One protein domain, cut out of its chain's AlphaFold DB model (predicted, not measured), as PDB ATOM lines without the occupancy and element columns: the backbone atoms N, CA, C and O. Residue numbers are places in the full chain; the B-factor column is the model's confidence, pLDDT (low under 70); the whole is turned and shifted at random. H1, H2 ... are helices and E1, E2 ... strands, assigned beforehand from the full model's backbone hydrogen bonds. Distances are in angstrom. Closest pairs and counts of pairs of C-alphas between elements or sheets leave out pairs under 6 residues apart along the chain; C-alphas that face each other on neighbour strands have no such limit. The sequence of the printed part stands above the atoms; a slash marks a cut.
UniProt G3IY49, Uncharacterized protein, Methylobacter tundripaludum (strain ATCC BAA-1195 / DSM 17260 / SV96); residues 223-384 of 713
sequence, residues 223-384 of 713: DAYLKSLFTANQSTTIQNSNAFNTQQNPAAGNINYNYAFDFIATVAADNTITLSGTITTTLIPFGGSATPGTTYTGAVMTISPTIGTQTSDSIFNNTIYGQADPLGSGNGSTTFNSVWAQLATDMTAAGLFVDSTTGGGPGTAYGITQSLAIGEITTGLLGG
ATOM      1  N   ASP A 223     229.508 -20.238 -87.662       86.50
ATOM      2  CA  ASP A 223     228.111 -20.175 -88.104       86.50
ATOM      3  C   ASP A 223     227.168 -21.012 -87.266       86.50
ATOM      4  O   ASP A 223     226.103 -20.557 -86.855       86.50
ATOM      5  N   ALA A 224     227.527 -22.268 -87.031       86.19
ATOM      6  CA  ALA A 224     226.629 -23.153 -86.323       86.19
ATOM      7  C   ALA A 224     226.615 -22.839 -84.806       86.19
ATOM      8  O   ALA A 224     225.581 -23.047 -84.167       86.19
ATOM      9  N   TYR A 225     227.673 -22.219 -84.252       87.44
ATOM     10  CA  TYR A 225     227.669 -21.741 -82.864       87.44
ATOM     11  C   TYR A 225     226.719 -20.551 -82.731       87.44
ATOM     12  O   TYR A 225     225.824 -20.556 -81.887       87.44
ATOM     13  N   LEU A 226     226.831 -19.577 -83.631       91.50
ATOM     14  CA  LEU A 226     225.964 -18.402 -83.674       91.50
ATOM     15  C   LEU A 226     224.494 -18.777 -83.906       91.50
ATOM     16  O   LEU A 226     223.621 -18.300 -83.178       91.50
ATOM     17  N   LYS A 227     224.209 -19.734 -84.798       91.19
ATOM     18  CA  LYS A 227     222.860 -20.310 -84.956       91.19
ATOM     19  C   LYS A 227     222.331 -20.927 -83.666       91.19
ATOM     20  O   LYS A 227     221.135 -20.813 -83.390       91.19
ATOM     21  N   SER A 228     223.188 -21.578 -82.877       90.62
ATOM     22  CA  SER A 228     222.776 -22.150 -81.590       90.62
ATOM     23  C   SER A 228     222.390 -21.066 -80.577       90.62
ATOM     24  O   SER A 228     221.368 -21.205 -79.905       90.62
ATOM     25  N   LEU A 229     223.130 -19.951 -80.534       92.81
ATOM     26  CA  LEU A 229     222.818 -18.802 -79.678       92.81
ATOM     27  C   LEU A 229     221.512 -18.123 -80.103       92.81
ATOM     28  O   LEU A 229     220.665 -17.848 -79.252       92.81
ATOM     29  N   PHE A 230     221.314 -17.923 -81.410       95.38
ATOM     30  CA  PHE A 230     220.069 -17.390 -81.964       95.38
ATOM     31  C   PHE A 230     218.867 -18.290 -81.648       95.38
ATOM     32  O   PHE A 230     217.856 -17.816 -81.138       95.38
ATOM     33  N   THR A 231     218.990 -19.602 -81.877       94.62
ATOM     34  CA  THR A 231     217.918 -20.578 -81.600       94.62
ATOM     35  C   THR A 231     217.547 -20.606 -80.116       94.62
ATOM     36  O   THR A 231     216.375 -20.734 -79.773       94.62
ATOM     37  N   ALA A 232     218.535 -20.453 -79.230       94.12
ATOM     38  CA  ALA A 232     218.320 -20.359 -77.789       94.12
ATOM     39  C   ALA A 232     217.773 -18.992 -77.334       94.12
ATOM     40  O   ALA A 232     217.497 -18.827 -76.146       94.12
ATOM     41  N   ASN A 233     217.638 -18.017 -78.245       96.38
ATOM     42  CA  ASN A 233     217.345 -16.617 -77.941       96.38
ATOM     43  C   ASN A 233     218.274 -16.066 -76.840       96.38
ATOM     44  O   ASN A 233     217.842 -15.375 -75.916       96.38
ATOM     45  N   GLN A 234     219.554 -16.449 -76.899       95.75
ATOM     46  CA  GLN A 234     220.534 -16.087 -75.885       95.75
ATOM     47  C   GLN A 234     220.956 -14.628 -76.068       95.75
ATOM     48  O   GLN A 234     221.428 -14.231 -77.133       95.75
ATOM     49  N   SER A 235     220.854 -13.853 -74.991       97.31
ATOM     50  CA  SER A 235     221.484 -12.542 -74.869       97.31
ATOM     51  C   SER A 235     222.666 -12.615 -73.908       97.31
ATOM     52  O   SER A 235     222.682 -13.432 -72.988       97.31
ATOM     53  N   THR A 236     223.691 -11.799 -74.133       96.69
ATOM     54  CA  THR A 236     224.889 -11.774 -73.283       96.69
ATOM     55  C   THR A 236     225.199 -10.344 -72.874       96.69
ATOM     56  O   THR A 236     225.210  -9.457 -73.720       96.69
ATOM     57  N   THR A 237     225.443 -10.107 -71.586       97.75
ATOM     58  CA  THR A 237     225.842  -8.776 -71.104       97.75
ATOM     59  C   THR A 237     227.340  -8.581 -71.324       97.75
ATOM     60  O   THR A 237     228.148  -9.347 -70.802       97.75
ATOM     61  N   ILE A 238     227.710  -7.561 -72.092       96.12
ATOM     62  CA  ILE A 238     229.090  -7.199 -72.412       96.12
ATOM     63  C   ILE A 238     229.425  -5.912 -71.665       96.12
ATOM     64  O   ILE A 238     228.844  -4.859 -71.930       96.12
ATOM     65  N   GLN A 239     230.350  -6.017 -70.717       95.38
ATOM     66  CA  GLN A 239     230.788  -4.925 -69.855       95.38
ATOM     67  C   GLN A 239     232.307  -4.909 -69.802       95.38
ATOM     68  O   GLN A 239     232.920  -5.924 -69.487       95.38
ATOM     69  N   ASN A 240     232.909  -3.759 -70.088       92.31
ATOM     70  CA  ASN A 240     234.334  -3.506 -69.883       92.31
ATOM     71  C   ASN A 240     234.590  -1.989 -69.916       92.31
ATOM     72  O   ASN A 240     233.678  -1.213 -70.212       92.31
ATOM     73  N   SER A 241     235.810  -1.554 -69.615       93.81
ATOM     74  CA  SER A 241     236.207  -0.154 -69.722       93.81
ATOM     75  C   SER A 241     237.674   0.016 -70.092       93.81
ATOM     76  O   SER A 241     238.506  -0.812 -69.730       93.81
ATOM     77  N   ASN A 242     238.005   1.130 -70.731       91.75
ATOM     78  CA  ASN A 242     239.376   1.585 -70.942       91.75
ATOM     79  C   ASN A 242     239.537   3.045 -70.510       91.75
ATOM     80  O   ASN A 242     238.578   3.814 -70.491       91.75
ATOM     81  N   ALA A 243     240.763   3.420 -70.155       91.81
ATOM     82  CA  ALA A 243     241.065   4.755 -69.667       91.81
ATOM     83  C   ALA A 243     242.211   5.399 -70.451       91.81
ATOM     84  O   ALA A 243     243.178   4.726 -70.810       91.81
ATOM     85  N   PHE A 244     242.102   6.703 -70.699       90.25
ATOM     86  CA  PHE A 244     243.060   7.470 -71.486       90.25
ATOM     87  C   PHE A 244     243.411   8.785 -70.809       90.25
ATOM     88  O   PHE A 244     242.538   9.575 -70.442       90.25
ATOM     89  N   ASN A 245     244.706   9.067 -70.734       85.94
ATOM     90  CA  ASN A 245     245.186  10.374 -70.322       85.94
ATOM     91  C   ASN A 245     245.224  11.329 -71.518       85.94
ATOM     92  O   ASN A 245     245.658  10.972 -72.610       85.94
ATOM     93  N   THR A 246     244.841  12.577 -71.270       82.69
ATOM     94  CA  THR A 246     244.962  13.697 -72.227       82.69
ATOM     95  C   THR A 246     246.400  14.053 -72.589       82.69
ATOM     96  O   THR A 246     246.640  14.712 -73.595       82.69
ATOM     97  N   GLN A 247     247.372  13.616 -71.785       77.19
ATOM     98  CA  GLN A 247     248.796  13.762 -72.066       77.19
ATOM     99  C   GLN A 247     249.556  12.524 -71.591       77.19
ATOM    100  O   GLN A 247     249.166  11.890 -70.610       77.19
ATOM    101  N   GLN A 248     250.676  12.227 -72.250       68.88
ATOM    102  CA  GLN A 248     251.549  11.099 -71.911       68.88
ATOM    103  C   GLN A 248     252.143  11.211 -70.497       68.88
ATOM    104  O   GLN A 248     252.273  10.203 -69.812       68.88
ATOM    105  N   ASN A 249     252.453  12.434 -70.047       74.62
ATOM    106  CA  ASN A 249     253.003  12.711 -68.720       74.62
ATOM    107  C   ASN A 249     251.925  13.352 -67.834       74.62
ATOM    108  O   ASN A 249     251.593  14.522 -68.046       74.62
ATOM    109  N   PRO A 250     251.354  12.625 -66.857       74.69
ATOM    110  CA  PRO A 250     250.330  13.162 -65.969       74.69
ATOM    111  C   PRO A 250     250.853  14.356 -65.156       74.69
ATOM    112  O   PRO A 250     251.838  14.243 -64.430       74.69
ATOM    113  N   ALA A 251     250.174  15.495 -65.259       85.81
ATOM    114  CA  ALA A 251     250.463  16.714 -64.517       85.81
ATOM    115  C   ALA A 251     249.161  17.383 -64.056       85.81
ATOM    116  O   ALA A 251     248.070  17.046 -64.521       85.81
ATOM    117  N   ALA A 252     249.268  18.348 -63.138       88.88
ATOM    118  CA  ALA A 252     248.123  19.145 -62.708       88.88
ATOM    119  C   ALA A 252     247.429  19.793 -63.921       88.88
ATOM    120  O   ALA A 252     248.077  20.440 -64.738       88.88
ATOM    121  N   GLY A 253     246.110  19.607 -64.022       85.50
ATOM    122  CA  GLY A 253     245.312  20.022 -65.182       85.50
ATOM    123  C   GLY A 253     245.006  18.894 -66.171       85.50
ATOM    124  O   GLY A 253     244.069  19.034 -66.951       85.50
ATOM    125  N   ASN A 254     245.709  17.760 -66.097       89.69
ATOM    126  CA  ASN A 254     245.391  16.599 -66.925       89.69
ATOM    127  C   ASN A 254     244.159  15.879 -66.384       89.69
ATOM    128  O   ASN A 254     243.936  15.794 -65.173       89.69
ATOM    129  N   ILE A 255     243.376  15.329 -67.302       92.44
ATOM    130  CA  ILE A 255     242.209  14.506 -67.000       92.44
ATOM    131  C   ILE A 255     242.445  13.126 -67.609       92.44
ATOM    132  O   ILE A 255     242.854  13.019 -68.771       92.44
ATOM    133  N   ASN A 256     242.196  12.092 -66.809       93.31
ATOM    134  CA  ASN A 256     242.065  10.719 -67.268       93.31
ATOM    135  C   ASN A 256     240.585  10.436 -67.563       93.31
ATOM    136  O   ASN A 256     239.726  10.633 -66.700       93.31
ATOM    137  N   TYR A 257     240.294  10.007 -68.781       95.81
ATOM    138  CA  TYR A 257     238.953   9.689 -69.255       95.81
ATOM    139  C   TYR A 257     238.778   8.178 -69.254       95.81
ATOM    140  O   TYR A 257     239.449   7.497 -70.019       95.81
ATOM    141  N   ASN A 258     237.872   7.661 -68.427       96.25
ATOM    142  CA  ASN A 258     237.500   6.250 -68.419       96.25
ATOM    143  C   ASN A 258     236.178   6.048 -69.165       96.25
ATOM    144  O   ASN A 258     235.162   6.607 -68.753       96.25
ATOM    145  N   TYR A 259     236.181   5.243 -70.220       96.31
ATOM    146  CA  TYR A 259     235.004   4.898 -71.012       96.31
ATOM    147  C   TYR A 259     234.575   3.479 -70.663       96.31
ATOM    148  O   TYR A 259     235.305   2.528 -70.922       96.31
ATOM    149  N   ALA A 260     233.400   3.337 -70.057       96.88
ATOM    150  CA  ALA A 260     232.832   2.058 -69.653       96.88
ATOM    151  C   ALA A 260     231.609   1.721 -70.501       96.88
ATOM    152  O   ALA A 260     230.721   2.556 -70.669       96.88
ATOM    153  N   PHE A 261     231.537   0.497 -71.007       95.38
ATOM    154  CA  PHE A 261     230.388   0.019 -71.766       95.38
ATOM    155  C   PHE A 261     229.501  -0.884 -70.925       95.38
ATOM    156  O   PHE A 261     229.989  -1.663 -70.107       95.38
ATOM    157  N   ASP A 262     228.205  -0.820 -71.204       97.56
ATOM    158  CA  ASP A 262     227.205  -1.772 -70.738       97.56
ATOM    159  C   ASP A 262     226.277  -2.096 -71.910       97.56
ATOM    160  O   ASP A 262     225.379  -1.316 -72.258       97.56
ATOM    161  N   PHE A 263     226.579  -3.198 -72.593       98.44
ATOM    162  CA  PHE A 263     225.889  -3.642 -73.796       98.44
ATOM    163  C   PHE A 263     225.195  -4.981 -73.582       98.44
ATOM    164  O   PHE A 263     225.654  -5.844 -72.840       98.44
ATOM    165  N   ILE A 264     224.123  -5.194 -74.336       98.44
ATOM    166  CA  ILE A 264     223.519  -6.500 -74.557       98.44
ATOM    167  C   ILE A 264     223.872  -6.951 -75.970       98.44
ATOM    168  O   ILE A 264     223.527  -6.282 -76.947       98.44
ATOM    169  N   ALA A 265     224.561  -8.086 -76.060       98.25
ATOM    170  CA  ALA A 265     224.860  -8.785 -77.295       98.25
ATOM    171  C   ALA A 265     223.749  -9.788 -77.630       98.25
ATOM    172  O   ALA A 265     223.358 -10.592 -76.780       98.25
ATOM    173  N   THR A 266     223.283  -9.774 -78.874       98.19
ATOM    174  CA  THR A 266     222.359 -10.762 -79.448       98.19
ATOM    175  C   THR A 266     222.875 -11.247 -80.798       98.19
ATOM    176  O   THR A 266     223.730 -10.610 -81.416       98.19
ATOM    177  N   VAL A 267     222.365 -12.390 -81.254       97.12
ATOM    178  CA  VAL A 267     222.695 -12.977 -82.559       97.12
ATOM    179  C   VAL A 267     221.418 -13.085 -83.379       97.12
ATOM    180  O   VAL A 267     220.396 -13.513 -82.850       97.12
ATOM    181  N   ALA A 268     221.462 -12.689 -84.648       97.56
ATOM    182  CA  ALA A 268     220.356 -12.804 -85.593       97.56
ATOM    183  C   ALA A 268     220.419 -14.113 -86.410       97.56
ATOM    184  O   ALA A 268     221.397 -14.857 -86.363       97.56
ATOM    185  N   ALA A 269     219.360 -14.400 -87.176       95.31
ATOM    186  CA  ALA A 269     219.245 -15.624 -87.982       95.31
ATOM    187  C   ALA A 269     220.323 -15.758 -89.075       95.31
ATOM    188  O   ALA A 269     220.648 -16.869 -89.492       95.31
ATOM    189  N   ASP A 270     220.854 -14.628 -89.538       93.50
ATOM    190  CA  ASP A 270     221.932 -14.517 -90.522       93.50
ATOM    191  C   ASP A 270     223.328 -14.510 -89.874       93.50
ATOM    192  O   ASP A 270     224.294 -14.149 -90.531       93.50
ATOM    193  N   ASN A 271     223.432 -14.879 -88.592       93.75
ATOM    194  CA  ASN A 271     224.643 -14.830 -87.768       93.75
ATOM    195  C   ASN A 271     225.161 -13.421 -87.440       93.75
ATOM    196  O   ASN A 271     226.210 -13.306 -86.804       93.75
ATOM    197  N   THR A 272     224.440 -12.350 -87.790       95.88
ATOM    198  CA  THR A 272     224.832 -10.994 -87.389       95.88
ATOM    199  C   THR A 272     224.792 -10.865 -85.866       95.88
ATOM    200  O   THR A 272     223.756 -11.077 -85.233       95.88
ATOM    201  N   ILE A 273     225.921 -10.482 -85.273       97.12
ATOM    202  CA  ILE A 273     226.045 -10.174 -83.847       97.12
ATOM    203  C   ILE A 273     225.751  -8.686 -83.667       97.12
ATOM    204  O   ILE A 273     226.346  -7.857 -84.352       97.12
ATOM    205  N   THR A 274     224.860  -8.330 -82.744       98.00
ATOM    206  CA  THR A 274     224.521  -6.934 -82.426       98.00
ATOM    207  C   THR A 274     224.771  -6.661 -80.954       98.00
ATOM    208  O   THR A 274     224.186  -7.328 -80.108       98.00
ATOM    209  N   LEU A 275     225.601  -5.666 -80.644       98.25
ATOM    210  CA  LEU A 275     225.790  -5.126 -79.301       98.25
ATOM    211  C   LEU A 275     225.035  -3.806 -79.215       98.25
ATOM    212  O   LEU A 275     225.266  -2.911 -80.026       98.25
ATOM    213  N   SER A 276     224.147  -3.679 -78.233       98.44
ATOM    214  CA  SER A 276     223.357  -2.464 -78.018       98.44
ATOM    215  C   SER A 276     223.337  -2.062 -76.548       98.44
ATOM    216  O   SER A 276     223.193  -2.917 -75.678       98.44
ATOM    217  N   GLY A 277     223.476  -0.770 -76.252       98.12
ATOM    218  CA  GLY A 277     223.377  -0.281 -74.876       98.12
ATOM    219  C   GLY A 277     223.973   1.104 -74.676       98.12
ATOM    220  O   GLY A 277     223.636   2.039 -75.410       98.12
ATOM    221  N   THR A 278     224.810   1.250 -73.647       98.38
ATOM    222  CA  THR A 278     225.341   2.552 -73.225       98.38
ATOM    223  C   THR A 278     226.858   2.571 -73.101       98.38
ATOM    224  O   THR A 278     227.484   1.559 -72.793       98.38
ATOM    225  N   ILE A 279     227.437   3.750 -73.325       98.19
ATOM    226  CA  ILE A 279     228.839   4.067 -73.042       98.19
ATOM    227  C   ILE A 279     228.832   5.192 -72.014       98.19
ATOM    228  O   ILE A 279     228.263   6.247 -72.272       98.19
ATOM    229  N   THR A 280     229.429   4.992 -70.848       98.25
ATOM    230  CA  THR A 280     229.510   6.003 -69.790       98.25
ATOM    231  C   THR A 280     230.943   6.464 -69.625       98.25
ATOM    232  O   THR A 280     231.852   5.652 -69.478       98.25
ATOM    233  N   THR A 281     231.141   7.778 -69.611       97.88
ATOM    234  CA  THR A 281     232.451   8.382 -69.364       97.88
ATOM    235  C   THR A 281     232.579   8.755 -67.892       97.88
ATOM    236  O   THR A 281     231.650   9.301 -67.305       97.88
ATOM    237  N   THR A 282     233.734   8.501 -67.290       98.00
ATOM    238  CA  THR A 282     234.127   9.028 -65.978       98.00
ATOM    239  C   THR A 282     235.382   9.875 -66.146       98.00
ATOM    240  O   THR A 282     236.338   9.442 -66.785       98.00
ATOM    241  N   LEU A 283     235.377  11.079 -65.579       97.31
ATOM    242  CA  LEU A 283     236.492  12.021 -65.630       97.31
ATOM    243  C   LEU A 283     237.257  11.961 -64.315       97.31
ATOM    244  O   LEU A 283     236.660  12.093 -63.249       97.31
ATOM    245  N   ILE A 284     238.571  11.780 -64.380       95.94
ATOM    246  CA  ILE A 284     239.432  11.701 -63.200       95.94
ATOM    247  C   ILE A 284     240.535  12.755 -63.360       95.94
ATOM    248  O   ILE A 284     241.553  12.485 -64.006       95.94
ATOM    249  N   PRO A 285     240.340  13.980 -62.833       94.56
ATOM    250  CA  PRO A 285     241.379  15.004 -62.840       94.56
ATOM    251  C   PRO A 285     242.619  14.542 -62.068       94.56
ATOM    252  O   PRO A 285     242.501  13.832 -61.067       94.56
ATOM    253  N   PHE A 286     243.808  14.973 -62.484       90.44
ATOM    254  CA  PHE A 286     245.056  14.664 -61.788       90.44
ATOM    255  C   PHE A 286     245.001  15.130 -60.324       90.44
ATOM    256  O   PHE A 286     244.834  16.320 -60.046       90.44
ATOM    257  N   GLY A 287     245.119  14.185 -59.386       91.50
ATOM    258  CA  GLY A 287     244.984  14.439 -57.945       91.50
ATOM    259  C   GLY A 287     243.556  14.759 -57.470       91.50
ATOM    260  O   GLY A 287     243.374  15.105 -56.304       91.50
ATOM    261  N   GLY A 288     242.553  14.665 -58.347       93.94
ATOM    262  CA  GLY A 288     241.144  14.915 -58.051       93.94
ATOM    263  C   GLY A 288     240.328  13.637 -57.833       93.94
ATOM    264  O   GLY A 288     240.804  12.518 -58.012       93.94
ATOM    265  N   SER A 289     239.065  13.808 -57.442       95.56
ATOM    266  CA  SER A 289     238.096  12.710 -57.357       95.56
ATOM    267  C   SER A 289     237.443  12.444 -58.713       95.56
ATOM    268  O   SER A 289     237.242  13.367 -59.500       95.56
ATOM    269  N   ALA A 290     237.072  11.188 -58.959       96.88
ATOM    270  CA  ALA A 290     236.315  10.804 -60.142       96.88
ATOM    271  C   ALA A 290     234.945  11.506 -60.176       96.88
ATOM    272  O   ALA A 290     234.211  11.491 -59.185       96.88
ATOM    273  N   THR A 291     234.582  12.084 -61.320       97.75
ATOM    274  CA  THR A 291     233.274  12.707 -61.565       97.75
ATOM    275  C   THR A 291     232.600  12.089 -62.791       97.75
ATOM    276  O   THR A 291     233.297  11.767 -63.757       97.75
ATOM    277  N   PRO A 292     231.262  11.952 -62.812       97.88
ATOM    278  CA  PRO A 292     230.546  11.508 -64.007       97.88
ATOM    279  C   PRO A 292     230.804  12.428 -65.211       97.88
ATOM    280  O   PRO A 292     230.810  13.650 -65.068       97.88
ATOM    281  N   GLY A 293     231.016  11.838 -66.387       96.62
ATOM    282  CA  GLY A 293     231.086  12.517 -67.682       96.62
ATOM    283  C   GLY A 293     229.839  12.255 -68.535       96.62
ATOM    284  O   GLY A 293     228.758  11.991 -68.009       96.62
ATOM    285  N   THR A 294     229.981  12.323 -69.860       97.81
ATOM    286  CA  THR A 294     228.889  12.052 -70.814       97.81
ATOM    287  C   THR A 294     228.492  10.572 -70.817       97.81
ATOM    288  O   THR A 294     229.358   9.692 -70.849       97.81
ATOM    289  N   THR A 295     227.183  10.303 -70.855       98.12
ATOM    290  CA  THR A 295     226.617   8.974 -71.135       98.12
ATOM    291  C   THR A 295     226.013   8.954 -72.536       98.12
ATOM    292  O   THR A 295     225.079   9.696 -72.837       98.12
ATOM    293  N   TYR A 296     226.519   8.067 -73.381       97.69
ATOM    294  CA  TYR A 296     226.064   7.839 -74.745       97.69
ATOM    295  C   TYR A 296     225.075   6.672 -74.761       97.69
ATOM    296  O   TYR A 296     225.468   5.508 -74.668       97.69
ATOM    297  N   THR A 297     223.779   6.970 -74.843       98.00
ATOM    298  CA  THR A 297     222.714   5.956 -74.875       98.00
ATOM    299  C   THR A 297     222.362   5.542 -76.298       98.00
ATOM    300  O   THR A 297     222.325   6.385 -77.191       98.00
ATOM    301  N   GLY A 298     222.019   4.268 -76.501       97.25
ATOM    302  CA  GLY A 298     221.637   3.759 -77.821       97.25
ATOM    303  C   GLY A 298     222.839   3.529 -78.735       97.25
ATOM    304  O   GLY A 298     222.694   3.556 -79.956       97.25
ATOM    305  N   ALA A 299     224.025   3.324 -78.160       97.81
ATOM    306  CA  ALA A 299     225.192   2.892 -78.912       97.81
ATOM    307  C   ALA A 299     224.930   1.495 -79.477       97.81
ATOM    308  O   ALA A 299     224.483   0.607 -78.747       97.81
ATOM    309  N   VAL A 300     225.184   1.322 -80.776       97.56
ATOM    310  CA  VAL A 300     225.015   0.043 -81.472       97.56
ATOM    311  C   VAL A 300     226.266  -0.269 -82.278       97.56
ATOM    312  O   VAL A 300     226.739   0.576 -83.041       97.56
ATOM    313  N   MET A 301     226.771  -1.487 -82.101       95.62
ATOM    314  CA  MET A 301     227.812  -2.100 -82.920       95.62
ATOM    315  C   MET A 301     227.264  -3.398 -83.510       95.62
ATOM    316  O   MET A 301     226.626  -4.173 -82.796       95.62
ATOM    317  N   THR A 302     227.529  -3.661 -84.785       95.44
ATOM    318  CA  THR A 302     227.223  -4.956 -85.406       95.44
ATOM    319  C   THR A 302     228.477  -5.596 -85.976       95.44
ATOM    320  O   THR A 302     229.352  -4.884 -86.454       95.44
ATOM    321  N   ILE A 303     228.550  -6.926 -85.935       93.62
ATOM    322  CA  ILE A 303     229.522  -7.747 -86.667       93.62
ATOM    323  C   ILE A 303     228.697  -8.690 -87.550       93.62
ATOM    324  O   ILE A 303     227.958  -9.523 -87.025       93.62
ATOM    325  N   SER A 304     228.769  -8.541 -88.872       92.06
ATOM    326  CA  SER A 304     227.922  -9.270 -89.826       92.06
ATOM    327  C   SER A 304     228.749 -10.082 -90.825       92.06
ATOM    328  O   SER A 304     229.767  -9.585 -91.311       92.06
ATOM    329  N   PRO A 305     228.312 -11.297 -91.206       86.81
ATOM    330  CA  PRO A 305     228.896 -12.003 -92.344       86.81
ATOM    331  C   PRO A 305     228.574 -11.347 -93.689       86.81
ATOM    332  O   PRO A 305     229.199 -11.684 -94.694       86.81
ATOM    333  N   THR A 306     227.633 -10.398 -93.725       83.38
ATOM    334  CA  THR A 306     227.269  -9.653 -94.933       83.38
ATOM    335  C   THR A 306     227.929  -8.276 -94.935       83.38
ATOM    336  O   THR A 306     227.674  -7.448 -94.063       83.38
ATOM    337  N   ILE A 307     228.746  -8.005 -95.953       76.44
ATOM    338  CA  ILE A 307     229.400  -6.715 -96.192       76.44
ATOM    339  C   ILE A 307     228.846  -6.151 -97.501       76.44
ATOM    340  O   ILE A 307     229.163  -6.620 -98.599       76.44
ATOM    341  N   GLY A 308     227.964  -5.154 -97.397       76.56
ATOM    342  CA  GLY A 308     227.234  -4.632 -98.553       76.56
ATOM    343  C   GLY A 308     226.353  -5.713 -99.191       76.56
ATOM    344  O   GLY A 308     225.416  -6.196 -98.567       76.56
ATOM    345  N   THR A 309     226.641  -6.083-100.443       69.19
ATOM    346  CA  THR A 309     225.930  -7.149-101.176       69.19
ATOM    347  C   THR A 309     226.639  -8.506-101.139       69.19
ATOM    348  O   THR A 309     226.138  -9.460-101.732       69.19
ATOM    349  N   GLN A 310     227.802  -8.607-100.491       68.25
ATOM    350  CA  GLN A 310     228.612  -9.823-100.466       68.25
ATOM    351  C   GLN A 310     228.543 -10.489 -99.093       68.25
ATOM    352  O   GLN A 310     228.733  -9.833 -98.074       68.25
ATOM    353  N   THR A 311     228.322 -11.800 -99.060       72.56
ATOM    354  CA  THR A 311     228.569 -12.616 -97.867       72.56
ATOM    355  C   THR A 311     230.022 -13.075 -97.882       72.56
ATOM    356  O   THR A 311     230.480 -13.664 -98.862       72.56
ATOM    357  N   SER A 312     230.763 -12.785 -96.817       77.00
ATOM    358  CA  SER A 312     232.163 -13.177 -96.676       77.00
ATOM    359  C   SER A 312     232.403 -13.794 -95.307       77.00
ATOM    360  O   SER A 312     232.823 -13.128 -94.357       77.00
ATOM    361  N   ASP A 313     232.207 -15.110 -95.234       75.75
ATOM    362  CA  ASP A 313     232.545 -15.898 -94.048       75.75
ATOM    363  C   ASP A 313     234.022 -15.708 -93.677       75.75
ATOM    364  O   ASP A 313     234.384 -15.754 -92.505       75.75
ATOM    365  N   SER A 314     234.898 -15.440 -94.649       75.19
ATOM    366  CA  SER A 314     236.322 -15.240 -94.390       75.19
ATOM    367  C   SER A 314     236.630 -13.935 -93.648       75.19
ATOM    368  O   SER A 314     237.428 -13.968 -92.715       75.19
ATOM    369  N   ILE A 315     236.002 -12.805 -93.995       79.31
ATOM    370  CA  ILE A 315     236.192 -11.534 -93.268       79.31
ATOM    371  C   ILE A 315     235.526 -11.598 -91.890       79.31
ATOM    372  O   ILE A 315     236.097 -11.139 -90.900       79.31
ATOM    373  N   PHE A 316     234.352 -12.224 -91.812       84.38
ATOM    374  CA  PHE A 316     233.629 -12.410 -90.559       84.38
ATOM    375  C   PHE A 316     234.400 -13.276 -89.560       84.38
ATOM    376  O   PHE A 316     234.651 -12.853 -88.431       84.38
ATOM    377  N   ASN A 317     234.866 -14.452 -89.990       81.94
ATOM    378  CA  ASN A 317     235.683 -15.317 -89.145       81.94
ATOM    379  C   ASN A 317     237.037 -14.672 -88.824       81.94
ATOM    380  O   ASN A 317     237.513 -14.829 -87.705       81.94
ATOM    381  N   ASN A 318     237.636 -13.903 -89.742       82.19
ATOM    382  CA  ASN A 318     238.852 -13.142 -89.441       82.19
ATOM    383  C   ASN A 318     238.606 -12.071 -88.366       82.19
ATOM    384  O   ASN A 318     239.451 -11.867 -87.506       82.19
ATOM    385  N   THR A 319     237.430 -11.442 -88.333       86.50
ATOM    386  CA  THR A 319     237.091 -10.498 -87.255       86.50
ATOM    387  C   THR A 319     236.959 -11.197 -85.907       86.50
ATOM    388  O   THR A 319     237.423 -10.669 -84.899       86.50
ATOM    389  N   ILE A 320     236.375 -12.401 -85.873       87.69
ATOM    390  CA  ILE A 320     236.242 -13.173 -84.631       87.69
ATOM    391  C   ILE A 320     237.600 -13.720 -84.174       87.69
ATOM    392  O   ILE A 320     238.023 -13.441 -83.058       87.69
ATOM    393  N   TYR A 321     238.310 -14.461 -85.027       83.50
ATOM    394  CA  TYR A 321     239.604 -15.058 -84.685       83.50
ATOM    395  C   TYR A 321     240.710 -14.020 -84.502       83.50
ATOM    396  O   TYR A 321     241.539 -14.147 -83.606       83.50
ATOM    397  N   GLY A 322     240.731 -13.006 -85.358       79.44
ATOM    398  CA  GLY A 322     241.680 -11.904 -85.309       79.44
ATOM    399  C   GLY A 322     241.313 -10.832 -84.293       79.44
ATOM    400  O   GLY A 322     242.131  -9.941 -84.091       79.44
ATOM    401  N   GLN A 323     240.126 -10.896 -83.668       80.75
ATOM    402  CA  GLN A 323     239.605  -9.956 -82.658       80.75
ATOM    403  C   GLN A 323     239.802  -8.477 -83.017       80.75
ATOM    404  O   GLN A 323     240.129  -7.639 -82.175       80.75
ATOM    405  N   ALA A 324     239.710  -8.163 -84.300       80.44
ATOM    406  CA  ALA A 324     239.962  -6.843 -84.842       80.44
ATOM    407  C   ALA A 324     239.173  -6.697 -86.133       80.44
ATOM    408  O   ALA A 324     238.931  -7.686 -86.818       80.44
ATOM    409  N   ASP A 325     238.802  -5.467 -86.476       77.12
ATOM    410  CA  ASP A 325     238.267  -5.178 -87.801       77.12
ATOM    411  C   ASP A 325     239.436  -5.111 -88.804       77.12
ATOM    412  O   ASP A 325     240.218  -4.155 -88.757       77.12
ATOM    413  N   PRO A 326     239.606  -6.108 -89.694       62.25
ATOM    414  CA  PRO A 326     240.792  -6.210 -90.539       62.25
ATOM    415  C   PRO A 326     240.888  -5.105 -91.602       62.25
ATOM    416  O   PRO A 326     241.954  -4.931 -92.188       62.25
ATOM    417  N   LEU A 327     239.796  -4.378 -91.877       60.56
ATOM    418  CA  LEU A 327     239.736  -3.338 -92.913       60.56
ATOM    419  C   LEU A 327     239.559  -1.921 -92.340       60.56
ATOM    420  O   LEU A 327     239.465  -0.961 -93.108       60.56
ATOM    421  N   GLY A 328     239.541  -1.787 -91.011       63.25
ATOM    422  CA  GLY A 328     239.209  -0.542 -90.323       63.25
ATOM    423  C   GLY A 328     237.713  -0.210 -90.377       63.25
ATOM    424  O   GLY A 328     236.953  -0.746 -91.189       63.25
ATOM    425  N   SER A 329     237.284   0.703 -89.498       55.97
ATOM    426  CA  SER A 329     235.869   1.034 -89.313       55.97
ATOM    427  C   SER A 329     235.206   1.465 -90.629       55.97
ATOM    428  O   SER A 329     235.556   2.506 -91.181       55.97
ATOM    429  N   GLY A 330     234.223   0.693 -91.105       58.62
ATOM    430  CA  GLY A 330     233.371   1.044 -92.251       58.62
ATOM    431  C   GLY A 330     233.632   0.282 -93.554       58.62
ATOM    432  O   GLY A 330     232.797   0.366 -94.451       58.62
ATOM    433  N   ASN A 331     234.722  -0.489 -93.651       61.62
ATOM    434  CA  ASN A 331     235.009  -1.336 -94.820       61.62
ATOM    435  C   ASN A 331     234.994  -2.845 -94.508       61.62
ATOM    436  O   ASN A 331     235.025  -3.650 -95.438       61.62
ATOM    437  N   GLY A 332     234.960  -3.232 -93.226       74.94
ATOM    438  CA  GLY A 332     234.916  -4.626 -92.775       74.94
ATOM    439  C   GLY A 332     233.522  -5.132 -92.400       74.94
ATOM    440  O   GLY A 332     232.501  -4.525 -92.717       74.94
ATOM    441  N   SER A 333     233.475  -6.266 -91.696       84.00
ATOM    442  CA  SER A 333     232.232  -6.853 -91.165       84.00
ATOM    443  C   SER A 333     231.633  -6.074 -89.996       84.00
ATOM    444  O   SER A 333     230.543  -6.423 -89.542       84.00
ATOM    445  N   THR A 334     232.328  -5.052 -89.486       90.00
ATOM    446  CA  THR A 334     231.911  -4.311 -88.295       90.00
ATOM    447  C   THR A 334     231.334  -2.948 -88.658       90.00
ATOM    448  O   THR A 334     231.946  -2.177 -89.399       90.00
ATOM    449  N   THR A 335     230.169  -2.606 -88.099       92.00
ATOM    450  CA  THR A 335     229.586  -1.262 -88.233       92.00
ATOM    451  C   THR A 335     229.266  -0.649 -86.878       92.00
ATOM    452  O   THR A 335     228.983  -1.353 -85.909       92.00
ATOM    453  N   PHE A 336     229.302   0.680 -86.826       93.00
ATOM    454  CA  PHE A 336     229.030   1.478 -85.639       93.00
ATOM    455  C   PHE A 336     228.010   2.558 -85.997       93.00
ATOM    456  O   PHE A 336     228.128   3.204 -87.039       93.00
ATOM    457  N   ASN A 337     226.992   2.752 -85.159       95.06
ATOM    458  CA  ASN A 337     225.967   3.763 -85.420       95.06
ATOM    459  C   ASN A 337     226.437   5.199 -85.095       95.06
ATOM    460  O   ASN A 337     227.556   5.436 -84.643       95.06
ATOM    461  N   SER A 338     225.555   6.181 -85.296       95.50
ATOM    462  CA  SER A 338     225.854   7.609 -85.095       95.50
ATOM    463  C   SER A 338     226.274   7.984 -83.669       95.50
ATOM    464  O   SER A 338     226.958   8.987 -83.484       95.50
ATOM    465  N   VAL A 339     225.915   7.185 -82.660       96.25
ATOM    466  CA  VAL A 339     226.326   7.419 -81.267       96.25
ATOM    467  C   VAL A 339     227.839   7.243 -81.102       96.25
ATOM    468  O   VAL A 339     228.476   8.027 -80.405       96.25
ATOM    469  N   TRP A 340     228.437   6.277 -81.801       94.44
ATOM    470  CA  TRP A 340     229.892   6.101 -81.823       94.44
ATOM    471  C   TRP A 340     230.607   7.245 -82.552       94.44
ATOM    472  O   TRP A 340     231.669   7.681 -82.115       94.44
ATOM    473  N   ALA A 341     230.003   7.804 -83.605       91.56
ATOM    474  CA  ALA A 341     230.539   8.997 -84.264       91.56
ATOM    475  C   ALA A 341     230.531  10.227 -83.331       91.56
ATOM    476  O   ALA A 341     231.476  11.021 -83.333       91.56
ATOM    477  N   GLN A 342     229.502  10.362 -82.484       94.62
ATOM    478  CA  GLN A 342     229.481  11.390 -81.442       94.62
ATOM    479  C   GLN A 342     230.584  11.154 -80.400       94.62
ATOM    480  O   GLN A 342     231.292  12.094 -80.051       94.62
ATOM    481  N   LEU A 343     230.783   9.907 -79.957       94.12
ATOM    482  CA  LEU A 343     231.881   9.555 -79.051       94.12
ATOM    483  C   LEU A 343     233.249   9.958 -79.629       94.12
ATOM    484  O   LEU A 343     234.051  10.567 -78.926       94.12
ATOM    485  N   ALA A 344     233.507   9.672 -80.910       91.19
ATOM    486  CA  ALA A 344     234.749  10.070 -81.580       91.19
ATOM    487  C   ALA A 344     234.945  11.597 -81.588       91.19
ATOM    488  O   ALA A 344     236.047  12.093 -81.335       91.19
ATOM    489  N   THR A 345     233.867  12.346 -81.840       91.94
ATOM    490  CA  THR A 345     233.874  13.817 -81.814       91.94
ATOM    491  C   THR A 345     234.245  14.338 -80.424       91.94
ATOM    492  O   THR A 345     235.113  15.201 -80.300       91.94
ATOM    493  N   ASP A 346     233.654  13.770 -79.375       93.62
ATOM    494  CA  ASP A 346     233.900  14.192 -77.995       93.62
ATOM    495  C   ASP A 346     235.302  13.799 -77.504       93.62
ATOM    496  O   ASP A 346     235.958  14.591 -76.828       93.62
ATOM    497  N   MET A 347     235.805  12.617 -77.880       92.81
ATOM    498  CA  MET A 347     237.191  12.206 -77.613       92.81
ATOM    499  C   MET A 347     238.197  13.157 -78.274       92.81
ATOM    500  O   MET A 347     239.181  13.548 -77.645       92.81
ATOM    501  N   THR A 348     237.916  13.581 -79.510       89.06
ATOM    502  CA  THR A 348     238.729  14.579 -80.223       89.06
ATOM    503  C   THR A 348     238.693  15.924 -79.503       89.06
ATOM    504  O   THR A 348     239.735  16.539 -79.282       89.06
ATOM    505  N   ALA A 349     237.507  16.375 -79.081       91.00
ATOM    506  CA  ALA A 349     237.344  17.623 -78.336       91.00
ATOM    507  C   ALA A 349     238.047  17.592 -76.966       91.00
ATOM    508  O   ALA A 349     238.522  18.624 -76.497       91.00
ATOM    509  N   ALA A 350     238.158  16.413 -76.347       90.50
ATOM    510  CA  ALA A 350     238.919  16.191 -75.120       90.50
ATOM    511  C   ALA A 350     240.446  16.187 -75.331       90.50
ATOM    512  O   ALA A 350     241.189  16.107 -74.355       90.50
ATOM    513  N   GLY A 351     240.933  16.269 -76.575       87.81
ATOM    514  CA  GLY A 351     242.362  16.204 -76.882       87.81
ATOM    515  C   GLY A 351     242.961  14.805 -76.715       87.81
ATOM    516  O   GLY A 351     244.177  14.669 -76.623       87.81
ATOM    517  N   LEU A 352     242.130  13.761 -76.670       86.62
ATOM    518  CA  LEU A 352     242.608  12.388 -76.775       86.62
ATOM    519  C   LEU A 352     243.008  12.159 -78.236       86.62
ATOM    520  O   LEU A 352     242.254  12.528 -79.130       86.62
ATOM    521  N   PHE A 353     244.192  11.604 -78.496       68.00
ATOM    522  CA  PHE A 353     244.699  11.409 -79.859       68.00
ATOM    523  C   PHE A 353     243.694  10.620 -80.722       68.00
ATOM    524  O   PHE A 353     243.542   9.404 -80.569       68.00
ATOM    525  N   VAL A 354     243.016  11.323 -81.634       58.47
ATOM    526  CA  VAL A 354     242.177  10.763 -82.698       58.47
ATOM    527  C   VAL A 354     242.856  11.131 -84.011       58.47
ATOM    528  O   VAL A 354     242.770  12.270 -84.467       58.47
ATOM    529  N   ASP A 355     243.623  10.203 -84.580       47.50
ATOM    530  CA  ASP A 355     244.251  10.426 -85.878       47.50
ATOM    531  C   ASP A 355     243.174  10.336 -86.976       47.50
ATOM    532  O   ASP A 355     242.687   9.260 -87.326       47.50
ATOM    533  N   SER A 356     242.793  11.511 -87.480       44.06
ATOM    534  CA  SER A 356     241.920  11.790 -88.628       44.06
ATOM    535  C   SER A 356     240.389  11.725 -88.455       44.06
ATOM    536  O   SER A 356     239.806  10.937 -87.712       44.06
ATOM    537  N   THR A 357     239.725  12.570 -89.249       42.69
ATOM    538  CA  THR A 357     238.270  12.729 -89.409       42.69
ATOM    539  C   THR A 357     237.583  11.581 -90.164       42.69
ATOM    540  O   THR A 357     236.372  11.637 -90.370       42.69
ATOM    541  N   THR A 358     238.322  10.546 -90.588       45.22
ATOM    542  CA  THR A 358     237.821   9.464 -91.461       45.22
ATOM    543  C   THR A 358     237.784   8.068 -90.830       45.22
ATOM    544  O   THR A 358     237.413   7.120 -91.514       45.22
ATOM    545  N   GLY A 359     238.084   7.926 -89.536       48.59
ATOM    546  CA  GLY A 359     237.951   6.653 -88.815       48.59
ATOM    547  C   GLY A 359     239.228   6.297 -88.067       48.59
ATOM    548  O   GLY A 359     240.302   6.242 -88.661       48.59
ATOM    549  N   GLY A 360     239.101   6.094 -86.754       47.06
ATOM    550  CA  GLY A 360     240.216   5.838 -85.850       47.06
ATOM    551  C   GLY A 360     241.076   4.669 -86.319       47.06
ATOM    552  O   GLY A 360     240.625   3.526 -86.359       47.06
ATOM    553  N   GLY A 361     242.333   4.960 -86.648       54.44
ATOM    554  CA  GLY A 361     243.333   3.921 -86.840       54.44
ATOM    555  C   GLY A 361     243.595   3.145 -85.537       54.44
ATOM    556  O   GLY A 361     243.327   3.663 -84.437       54.44
ATOM    557  N   PRO A 362     244.130   1.914 -85.637       57.72
ATOM    558  CA  PRO A 362     244.613   1.169 -84.478       57.72
ATOM    559  C   PRO A 362     245.626   2.023 -83.699       57.72
ATOM    560  O   PRO A 362     246.565   2.561 -84.279       57.72
ATOM    561  N   GLY A 363     245.402   2.188 -82.391       65.50
ATOM    562  CA  GLY A 363     246.252   2.995 -81.500       65.50
ATOM    563  C   GLY A 363     245.688   4.363 -81.093       65.50
ATOM    564  O   GLY A 363     246.217   4.983 -80.175       65.50
ATOM    565  N   THR A 364     244.590   4.824 -81.700       81.75
ATOM    566  CA  THR A 364     243.852   6.010 -81.214       81.75
ATOM    567  C   THR A 364     242.969   5.657 -80.016       81.75
ATOM    568  O   THR A 364     242.527   4.515 -79.899       81.75
ATOM    569  N   ALA A 365     242.634   6.622 -79.150       86.81
ATOM    570  CA  ALA A 365     241.737   6.356 -78.015       86.81
ATOM    571  C   ALA A 365     240.374   5.804 -78.479       86.81
ATOM    572  O   ALA A 365     239.869   4.821 -77.933       86.81
ATOM    573  N   TYR A 366     239.818   6.376 -79.551       89.44
ATOM    574  CA  TYR A 366     238.584   5.897 -80.175       89.44
ATOM    575  C   TYR A 366     238.737   4.494 -80.778       89.44
ATOM    576  O   TYR A 366     237.935   3.612 -80.476       89.44
ATOM    577  N   GLY A 367     239.798   4.253 -81.556       85.69
ATOM    578  CA  GLY A 367     240.075   2.942 -82.145       85.69
ATOM    579  C   GLY A 367     240.258   1.853 -81.085       85.69
ATOM    580  O   GLY A 367     239.646   0.798 -81.188       85.69
ATOM    581  N   ILE A 368     241.000   2.128 -80.006       85.62
ATOM    582  CA  ILE A 368     241.175   1.207 -78.866       85.62
ATOM    583  C   ILE A 368     239.827   0.909 -78.190       85.62
ATOM    584  O   ILE A 368     239.571  -0.217 -77.774       85.62
ATOM    585  N   THR A 369     238.942   1.901 -78.107       90.31
ATOM    586  CA  THR A 369     237.590   1.783 -77.535       90.31
ATOM    587  C   THR A 369     236.682   0.910 -78.407       90.31
ATOM    588  O   THR A 369     235.980   0.042 -77.889       90.31
ATOM    589  N   GLN A 370     236.765   1.036 -79.734       90.81
ATOM    590  CA  GLN A 370     236.105   0.117 -80.668       90.81
ATOM    591  C   GLN A 370     236.689  -1.302 -80.585       90.81
ATOM    592  O   GLN A 370     235.939  -2.272 -80.469       90.81
ATOM    593  N   SER A 371     238.019  -1.432 -80.597       86.81
ATOM    594  CA  SER A 371     238.717  -2.715 -80.477       86.81
ATOM    595  C   SER A 371     238.390  -3.430 -79.170       86.81
ATOM    596  O   SER A 371     238.254  -4.646 -79.189       86.81
ATOM    597  N   LEU A 372     238.192  -2.704 -78.066       88.50
ATOM    598  CA  LEU A 372     237.752  -3.287 -76.799       88.50
ATOM    599  C   LEU A 372     236.365  -3.931 -76.929       88.50
ATOM    600  O   LEU A 372     236.176  -5.061 -76.494       88.50
ATOM    601  N   ALA A 373     235.403  -3.254 -77.564       91.56
ATOM    602  CA  ALA A 373     234.059  -3.802 -77.759       91.56
ATOM    603  C   ALA A 373     234.057  -5.042 -78.673       91.56
ATOM    604  O   ALA A 373     233.384  -6.027 -78.366       91.56
ATOM    605  N   ILE A 374     234.829  -5.012 -79.769       90.81
ATOM    606  CA  ILE A 374     235.019  -6.164 -80.670       90.81
ATOM    607  C   ILE A 374     235.702  -7.309 -79.914       90.81
ATOM    608  O   ILE A 374     235.221  -8.444 -79.932       90.81
ATOM    609  N   GLY A 375     236.807  -7.014 -79.230       86.56
ATOM    610  CA  GLY A 375     237.605  -7.976 -78.479       86.56
ATOM    611  C   GLY A 375     236.783  -8.687 -77.412       86.56
ATOM    612  O   GLY A 375     236.807  -9.909 -77.346       86.56
ATOM    613  N   GLU A 376     235.972  -7.962 -76.642       89.06
ATOM    614  CA  GLU A 376     235.210  -8.543 -75.534       89.06
ATOM    615  C   GLU A 376     234.197  -9.607 -76.001       89.06
ATOM    616  O   GLU A 376     234.163 -10.719 -75.466       89.06
ATOM    617  N   ILE A 377     233.399  -9.316 -77.040       92.50
ATOM    618  CA  ILE A 377     232.419 -10.286 -77.560       92.50
ATOM    619  C   ILE A 377     233.085 -11.439 -78.310       92.50
ATOM    620  O   ILE A 377     232.704 -12.594 -78.122       92.50
ATOM    621  N   THR A 378     234.086 -11.151 -79.146       89.31
ATOM    622  CA  THR A 378     234.776 -12.185 -79.933       89.31
ATOM    623  C   THR A 378     235.544 -13.137 -79.026       89.31
ATOM    624  O   THR A 378     235.507 -14.348 -79.229       89.31
ATOM    625  N   THR A 379     236.124 -12.624 -77.944       84.50
ATOM    626  CA  THR A 379     236.721 -13.436 -76.885       84.50
ATOM    627  C   THR A 379     235.681 -14.283 -76.165       84.50
ATOM    628  O   THR A 379     235.908 -15.475 -75.949       84.50
ATOM    629  N   GLY A 380     234.527 -13.695 -75.834       87.62
ATOM    630  CA  GLY A 380     233.379 -14.423 -75.299       87.62
ATOM    631  C   GLY A 380     233.061 -15.660 -76.140       87.62
ATOM    632  O   GLY A 380     232.990 -16.773 -75.617       87.62
ATOM    633  N   LEU A 381     232.949 -15.470 -77.456       88.38
ATOM    634  CA  LEU A 381     232.692 -16.539 -78.421       88.38
ATOM    635  C   LEU A 381     233.837 -17.562 -78.478       88.38
ATOM    636  O   LEU A 381     233.590 -18.762 -78.392       88.38
ATOM    637  N   LEU A 382     235.091 -17.114 -78.562       83.50
ATOM    638  CA  LEU A 382     236.264 -17.995 -78.627       83.50
ATOM    639  C   LEU A 382     236.430 -18.864 -77.373       83.50
ATOM    640  O   LEU A 382     236.901 -19.998 -77.484       83.50
ATOM    641  N   GLY A 383     236.045 -18.343 -76.205       81.81
ATOM    642  CA  GLY A 383     236.030 -19.070 -74.935       81.81
ATOM    643  C   GLY A 383     234.743 -19.856 -74.673       81.81
ATOM    644  O   GLY A 383     234.709 -20.695 -73.777       81.81
ATOM    645  N   GLY A 384     233.683 -19.623 -75.453       86.56
ATOM    646  CA  GLY A 384     232.407 -20.324 -75.311       86.56
ATOM    647  C   GLY A 384     231.537 -19.867 -74.162       86.56
ATOM    648  O   GLY A 384     230.677 -20.626 -73.730       86.56
TER     649      GLY A 384
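AT A GLANCE: This is residues 223 to 384 of the 713 residues of an uncharacterized protein of Methylobacter tundripaludum (strain ATCC BAA-1195 / DSM 17260 / SV96) (UniProt G3IY49). A long, twisted sheet of four long strands, E1 to E4, and one short strand, E5, runs the length of the domain, with the long helix H4 packed on one face, mostly by E1, and H3 packed on the opposite face by E4. H1 and H2 sit at one end of the sheet, while the loops of residues 246 to 254 and 286 to 290 make its other end. The printed part has 162 residues, with four named helices and five named strands in the order H1 E1 E2 E3 E4 H2 E5 H3 H4. The sheet's order is E1 E2 E3 E4 E5, all antiparallel, and the class is mixed, helices and strands. The whole is compact, with a radius of gyration of the C-alphas of 16.5 A, and elongated in outline, spanning 53 by 30 by 26 A.

HOW THE PARTS SIT: H1, residues 223 to 231, only grazes the sheet with its residues 226 to 231. Its closest C-alphas to E2, residues 255 to 267, are those of Phe 230 and Val 267, 5.2 A apart. E1, residues 236 to 245, is an edge strand and forms a hairpin with E2, with N 238 and O 263 within hydrogen-bond range at 2.8 A. E2 and E3, residues 273 to 285, form the next hairpin, with N 260 and O 280 at 2.8 A. E3 and E4, residues 291 to 303, form a third, with N 275 and O 301 at 2.8 A. E1 to E4 are a meander, each strand the antiparallel neighbour of the one before. E3 bends by 54 degrees at residue 277, and E4 bends by 61 degrees at residue 298. H2, residues 313 to 322, only grazes the sheet with its residues 315 to 320. E5, residues 334 to 336, is the other edge strand, antiparallel to E4, with N 335 and O 302 at 2.9 A. H3, residues 338 to 349, is on the sheet at a height over the sheet of 9.0 A. The closest C-alphas of H3 and E4 are those of Ala 299 and Val 339, 5.2 A apart. H4, residues 365 to 383, is on the sheet on the opposite face from H3. Its closest C-alphas to E1 are those of Phe 244 and Ala 365, 6.8 A apart. H3 and H4 touch through residues 343 to 347 and 365 to 366, at a steep tilt of 46 degrees, opposite ways, with the C-alphas of Ala 344 and Tyr 366 closest at 5.8 A. H4 touches H2 with residues 378 to 382 alone, about perpendicular at 80 degrees, with the C-alphas of Ile 320 and Thr 378 closest at 5.0 A. H2 and H3 are apart. Every O i to N i+4 pair is within hydrogen-bond range in H1, H2 and H3, and 14 of 15 are in H4.

IN THESE COORDINATES: H1 begins at C-alpha 223, at (228.111, -20.175, -88.104), and is 12.1 A long from first to last C-alpha. E1 measures 30.2 A, E2 37.1 A, E3 36.2 A and E4 32.6 A; E3 ends at C-alpha 285, at (241.379, 15.004, -62.840). H2 is 13.3 A long, E5 7.0 A and H3 16.7 A. H4 is 26.2 A long, has a kink of 27 degrees near residue 377 and ends at C-alpha 383, at (236.030, -19.070, -74.935).

THE WHOLE: The two C-alphas farthest apart are those of Thr 231 and Ala 252, at 53.4 A. The printed part has no cut. The long links are H2 to E5, with 11 residues, and H3 to H4, residues 350 to 364, with 15. The mean pLDDT of the printed part is 86.6, and it is under 70 at residue 248 and residues 309 to 310, 326 to 331 and 353 to 363.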